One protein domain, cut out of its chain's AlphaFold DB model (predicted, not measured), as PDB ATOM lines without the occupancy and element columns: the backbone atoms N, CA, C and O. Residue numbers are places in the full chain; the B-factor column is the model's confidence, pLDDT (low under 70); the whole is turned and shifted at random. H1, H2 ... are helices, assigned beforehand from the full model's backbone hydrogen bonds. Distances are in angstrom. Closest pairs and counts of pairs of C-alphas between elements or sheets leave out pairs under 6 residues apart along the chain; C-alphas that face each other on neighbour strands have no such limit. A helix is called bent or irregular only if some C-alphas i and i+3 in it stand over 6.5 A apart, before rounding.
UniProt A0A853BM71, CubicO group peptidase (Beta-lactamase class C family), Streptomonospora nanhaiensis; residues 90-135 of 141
ATOM      1  N   VAL A  90     203.530 192.109 224.478       91.44
ATOM      2  CA  VAL A  90     203.676 192.957 223.276       91.44
ATOM      3  C   VAL A  90     202.348 193.503 222.724       91.44
ATOM      4  O   VAL A  90     202.331 194.455 221.942       91.44
ATOM      5  N   GLY A  91     201.213 192.922 223.121       94.69
ATOM      6  CA  GLY A  91     199.878 193.406 222.767       94.69
ATOM      7  C   GLY A  91     199.685 193.614 221.259       94.69
ATOM      8  O   GLY A  91     199.882 192.709 220.451       94.69
ATOM      9  N   SER A  92     199.282 194.822 220.856       97.06
ATOM     10  CA  SER A  92     199.032 195.130 219.440       97.06
ATOM     11  C   SER A  92     200.280 195.128 218.553       97.06
ATOM     12  O   SER A  92     200.104 195.062 217.336       97.06
ATOM     13  N   LEU A  93     201.498 195.131 219.109       95.81
ATOM     14  CA  LEU A  93     202.725 194.973 218.313       95.81
ATOM     15  C   LEU A  93     202.758 193.624 217.578       95.81
ATOM     16  O   LEU A  93     203.351 193.531 216.504       95.81
ATOM     17  N   SER A  94     202.025 192.615 218.067       97.50
ATOM     18  CA  SER A  94     201.830 191.339 217.366       97.50
ATOM     19  C   SER A  94     201.286 191.509 215.944       97.50
ATOM     20  O   SER A  94     201.587 190.691 215.080       97.50
ATOM     21  N   LYS A  95     200.523 192.576 215.658       97.06
ATOM     22  CA  LYS A  95     199.951 192.819 214.323       97.06
ATOM     23  C   LYS A  95     201.023 193.007 213.256       97.06
ATOM     24  O   LYS A  95     200.842 192.498 212.159       97.06
ATOM     25  N   SER A  96     202.119 193.699 213.566       97.75
ATOM     26  CA  SER A  96     203.214 193.905 212.610       97.75
ATOM     27  C   SER A  96     203.887 192.582 212.252       97.75
ATOM     28  O   SER A  96     204.168 192.327 211.085       97.75
ATOM     29  N   VAL A  97     204.067 191.703 213.243       97.19
ATOM     30  CA  VAL A  97     204.622 190.357 213.038       97.19
ATOM     31  C   VAL A  97     203.670 189.500 212.200       97.19
ATOM     32  O   VAL A  97     204.091 188.881 211.229       97.19
ATOM     33  N   THR A  98     202.371 189.501 212.516       97.62
ATOM     34  CA  THR A  98     201.365 188.778 211.720       97.62
ATOM     35  C   THR A  98     201.258 189.326 210.298       97.62
ATOM     36  O   THR A  98     201.161 188.547 209.356       97.62
ATOM     37  N   ALA A  99     201.302 190.647 210.116       97.69
ATOM     38  CA  ALA A  99     201.271 191.273 208.799       97.69
ATOM     39  C   ALA A  99     202.490 190.876 207.957       97.69
ATOM     40  O   ALA A  99     202.328 190.569 206.780       97.69
ATOM     41  N   LEU A 100     203.682 190.812 208.564       98.19
ATOM     42  CA  LEU A 100     204.885 190.319 207.894       98.19
ATOM     43  C   LEU A 100     204.721 188.862 207.448       98.19
ATOM     44  O   LEU A 100     205.014 188.554 206.297       98.19
ATOM     45  N   ALA A 101     204.195 187.988 208.309       98.19
ATOM     46  CA  ALA A 101     203.932 186.598 207.940       98.19
ATOM     47  C   ALA A 101     202.948 186.491 206.759       98.19
ATOM     48  O   ALA A 101     203.172 185.722 205.829       98.19
ATOM     49  N   VAL A 102     201.883 187.301 206.747       97.94
ATOM     50  CA  VAL A 102     200.936 187.358 205.619       97.94
ATOM     51  C   VAL A 102     201.610 187.868 204.342       97.94
ATOM     52  O   VAL A 102     201.341 187.333 203.270       97.94
ATOM     53  N   ALA A 103     202.497 188.863 204.438       98.12
ATOM     54  CA  ALA A 103     203.248 189.361 203.288       98.12
ATOM     55  C   ALA A 103     204.194 188.298 202.711       98.12
ATOM     56  O   ALA A 103     204.232 188.123 201.500       98.12
ATOM     57  N   GLN A 104     204.869 187.523 203.565       98.50
ATOM     58  CA  GLN A 104     205.702 186.397 203.127       98.50
ATOM     59  C   GLN A 104     204.878 185.333 202.385       98.50
ATOM     60  O   GLN A 104     205.280 184.884 201.317       98.50
ATOM     61  N   LEU A 105     203.683 184.992 202.884       98.25
ATOM     62  CA  LEU A 105     202.769 184.079 202.183       98.25
ATOM     63  C   LEU A 105     202.320 184.629 200.819       98.25
ATOM     64  O   LEU A 105     202.119 183.857 199.881       98.25
ATOM     65  N   ALA A 106     202.142 185.948 200.706       97.88
ATOM     66  CA  ALA A 106     201.801 186.592 199.441       97.88
ATOM     67  C   ALA A 106     202.968 186.550 198.442       97.88
ATOM     68  O   ALA A 106     202.757 186.211 197.277       97.88
ATOM     69  N   ASP A 107     204.192 186.822 198.902       98.06
ATOM     70  CA  ASP A 107     205.416 186.740 198.091       98.06
ATOM     71  C   ASP A 107     205.675 185.309 197.589       98.06
ATOM     72  O   ASP A 107     206.114 185.109 196.455       98.06
ATOM     73  N   GLU A 108     205.338 184.300 198.396       98.31
ATOM     74  CA  GLU A 108     205.383 182.880 198.020       98.31
ATOM     75  C   GLU A 108     204.230 182.453 197.087       98.31
ATOM     76  O   GLU A 108     204.187 181.311 196.626       98.31
ATOM     77  N   GLY A 109     203.284 183.350 196.791       97.06
ATOM     78  CA  GLY A 109     202.123 183.076 195.941       97.06
ATOM     79  C   GLY A 109     201.067 182.173 196.587       97.06
ATOM     80  O   GLY A 109     200.193 181.654 195.887       97.06
ATOM     81  N   LEU A 110     201.125 181.973 197.907       97.69
ATOM     82  CA  LEU A 110     200.186 181.131 198.659       97.69
ATOM     83  C   LEU A 110     198.848 181.839 198.924       97.69
ATOM     84  O   LEU A 110     197.822 181.180 199.109       97.69
ATOM     85  N   LEU A 111     198.838 183.172 198.900       96.75
ATOM     86  CA  LEU A 111     197.637 184.007 198.927       96.75
ATOM     87  C   LEU A 111     197.847 185.282 198.105       96.75
ATOM     88  O   LEU A 111     198.976 185.677 197.837       96.75
ATOM     89  N   ALA A 112     196.763 185.963 197.746       96.00
ATOM     90  CA  ALA A 112     196.800 187.353 197.295       96.00
ATOM     91  C   ALA A 112     196.146 188.264 198.342       96.00
ATOM     92  O   ALA A 112     195.173 187.872 198.984       96.00
ATOM     93  N   PHE A 113     196.626 189.502 198.493       93.88
ATOM     94  CA  PHE A 113     196.041 190.461 199.445       93.88
ATOM     95  C   PHE A 113     194.560 190.767 199.171       93.88
ATOM     96  O   PHE A 113     193.805 191.035 200.103       93.88
ATOM     97  N   ASP A 114     194.145 190.684 197.906       91.38
ATOM     98  CA  ASP A 114     192.759 190.891 197.478       91.38
ATOM     99  C   ASP A 114     191.920 189.602 197.471       91.38
ATOM    100  O   ASP A 114     190.738 189.629 197.099       91.38
ATOM    101  N   ASP A 115     192.495 188.463 197.880       92.31
ATOM    102  CA  ASP A 115     191.732 187.229 198.002       92.31
ATOM    103  C   ASP A 115     190.563 187.436 198.976       92.31
ATOM    104  O   ASP A 115     190.730 187.960 200.083       92.31
ATOM    105  N   PRO A 116     189.343 186.997 198.622       89.56
ATOM    106  CA  PRO A 116     188.259 187.015 199.584       89.56
ATOM    107  C   PRO A 116     188.630 186.092 200.747       89.56
ATOM    108  O   PRO A 116     188.986 184.944 200.515       89.56
ATOM    109  N   VAL A 117     188.454 186.541 201.995       90.94
ATOM    110  CA  VAL A 117     188.785 185.749 203.206       90.94
ATOM    111  C   VAL A 117     188.248 184.311 203.139       90.94
ATOM    112  O   VAL A 117     188.944 183.368 203.497       90.94
ATOM    113  N   ARG A 118     187.040 184.124 202.587       91.69
ATOM    114  CA  ARG A 118     186.408 182.804 202.404       91.69
ATOM    115  C   ARG A 118     187.165 181.828 201.501       91.69
ATOM    116  O   ARG A 118     186.873 180.640 201.543       91.69
ATOM    117  N   ARG A 119     188.097 182.304 200.673       92.69
ATOM    118  CA  ARG A 119     188.992 181.453 199.877       92.69
ATOM    119  C   ARG A 119     189.928 180.643 200.771       92.69
ATOM    120  O   ARG A 119     190.203 179.496 200.446       92.69
ATOM    121  N   HIS A 120     190.367 181.240 201.877       93.50
ATOM    122  CA  HIS A 120     191.323 180.659 202.821       93.50
ATOM    123  C   HIS A 120     190.650 180.133 204.094       93.50
ATOM    124  O   HIS A 120     191.153 179.204 204.710       93.50
ATOM    125  N   LEU A 121     189.492 180.695 204.462       93.69
ATOM    126  CA  LEU A 121     188.680 180.303 205.621       93.69
ATOM    127  C   LEU A 121     187.206 180.125 205.201       93.69
ATOM    128  O   LEU A 121     186.409 181.061 205.354       93.69
ATOM    129  N   PRO A 122     186.818 178.976 204.617       91.56
ATOM    130  CA  PRO A 122     185.472 178.759 204.071       91.56
ATOM    131  C   PRO A 122     184.330 178.963 205.077       91.56
ATOM    132  O   PRO A 122     183.247 179.425 204.712       91.56
ATOM    133  N   GLU A 123     184.579 178.669 206.349       92.06
ATOM    134  CA  GLU A 123     183.666 178.832 207.480       92.06
ATOM    135  C   GLU A 123     183.490 180.292 207.929       92.06
ATOM    136  O   GLU A 123     182.635 180.583 208.767       92.06
ATOM    137  N   PHE A 124     184.258 181.234 207.369       89.69
ATOM    138  CA  PHE A 124     184.193 182.642 207.747       89.69
ATOM    139  C   PHE A 124     182.825 183.264 207.412       89.69
ATOM    140  O   PHE A 124     182.502 183.611 206.264       89.69
ATOM    141  N   ALA A 125     182.010 183.445 208.450       86.88
ATOM    142  CA  ALA A 125     180.668 184.016 208.395       86.88
ATOM    143  C   ALA A 125     180.560 185.225 209.348       86.88
ATOM    144  O   ALA A 125     180.131 185.071 210.490       86.88
ATOM    145  N   PRO A 126     180.968 186.434 208.909       81.88
ATOM    146  CA  PRO A 126     180.878 187.626 209.747       81.88
ATOM    147  C   PRO A 126     179.415 188.012 210.002       81.88
ATOM    148  O   PRO A 126     178.559 187.840 209.132       81.88
ATOM    149  N   ALA A 127     179.147 188.587 211.179       80.50
ATOM    150  CA  ALA A 127     177.807 189.012 211.592       80.50
ATOM    151  C   ALA A 127     177.189 190.073 210.662       80.50
ATOM    152  O   ALA A 127     175.975 190.094 210.484       80.50
ATOM    153  N   ASP A 128     178.017 190.921 210.040       79.81
ATOM    154  CA  ASP A 128     177.611 191.779 208.925       79.81
ATOM    155  C   ASP A 128     177.984 191.109 207.585       79.81
ATOM    156  O   ASP A 128     179.167 191.089 207.217       79.81
ATOM    157  N   PRO A 129     177.002 190.635 206.791       68.38
ATOM    158  CA  PRO A 129     177.246 190.049 205.471       68.38
ATOM    159  C   PRO A 129     177.899 191.021 204.470       68.38
ATOM    160  O   PRO A 129     178.414 190.602 203.431       68.38
ATOM    161  N   GLY A 130     177.855 192.329 204.738       65.44
ATOM    162  CA  GLY A 130     178.506 193.377 203.958       65.44
ATOM    163  C   GLY A 130     180.003 193.542 204.233       65.44
ATOM    164  O   GLY A 130     180.696 194.109 203.386       65.44
ATOM    165  N   PHE A 131     180.532 193.020 205.347       67.69
ATOM    166  CA  PHE A 131     181.952 193.143 205.709       67.69
ATOM    167  C   PHE A 131     182.868 192.542 204.635       67.69
ATOM    168  O   PHE A 131     183.783 193.202 204.139       67.69
ATOM    169  N   SER A 132     182.538 191.339 204.159       60.09
ATOM    170  CA  SER A 132     183.286 190.649 203.099       60.09
ATOM    171  C   SER A 132     183.249 191.366 201.742       60.09
ATOM    172  O   SER A 132     184.078 191.084 200.882       60.09
ATOM    173  N   ARG A 133     182.294 192.284 201.518       60.19
ATOM    174  CA  ARG A 133     182.209 193.090 200.286       60.19
ATOM    175  C   ARG A 133     183.040 194.372 200.361       60.19
ATOM    176  O   ARG A 133     183.538 194.804 199.327       60.19
ATOM    177  N   ARG A 134     183.204 194.963 201.551       59.19
ATOM    178  CA  ARG A 134     183.962 196.214 201.759       59.19
ATOM    179  C   ARG A 134     185.473 195.999 201.878       59.19
ATOM    180  O   ARG A 134     186.227 196.894 201.525       59.19
ATOM    181  N   ALA A 135     185.910 194.804 202.272       55.62
ATOM    182  CA  ALA A 135     187.329 194.438 202.344       55.62
ATOM    183  C   ALA A 135     188.035 194.309 200.971       55.62
ATOM    184  O   ALA A 135     189.239 194.116 200.935       55.62
TER     185      ALA A 135
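AT A GLANCE: This is residues 90 to 135 of the 141 residues of the protein "CubicO group peptidase (Beta-lactamase class C family)" of Streptomonospora nanhaiensis (UniProt A0A853BM71). What is the main picture? One long helix, H1, makes one side of an open, U-like shape, and from its last end a long winding link, residues 108 to 130, leads away and turns back to the tiny helix H2, which lies across the gap from H1. H1 and H2 leave a gap between them, and residues 90 to 101 and 126 to 131 stick out free. What is it made of? The printed part has 46 residues with two named helices, H1 then H2, and no named strand; its class is all helix, though under half of the residues, 21 of 46, are in named elements. How large is it? It is loose, with a radius of gyration of the C-alphas of 12.5 A and spans of 30 by 28 by 18 A.

HOW THE PARTS SIT: How does H1, residues 91 to 107, stand to H2, residues 131 to 134? They are apart, with no C-alpha of the one within 8 A of the other. How do their backbones run? In H1, 10 of 13 O i to N i+4 pairs are within hydrogen-bond range; H2 is too short for such a pair, and its one O i to N i+3 pair is within range.

IN THESE COORDINATES: Where is H1? It runs 26.2 A from C-alpha 91 at (199.878, 193.406, 222.767) to C-alpha 107 at (205.416, 186.740, 198.091). It is neither bent nor irregular, but only just: C-alphas 91 and 94 are 6.1 A apart. Where is H2? It measures 5.4 A and ends with C-alpha 134 at (183.962, 196.214, 201.759).

THE WHOLE: How far does it reach? The two C-alphas farthest apart, those of Val 90 and Pro 129, are 32.0 A apart. Is it unbroken? The printed part has no cut, and the link from H1 to H2 is long, with 23 residues. Where is confidence low? Residues 129 to 135 are under 70, while the mean pLDDT of the printed part is 89.2.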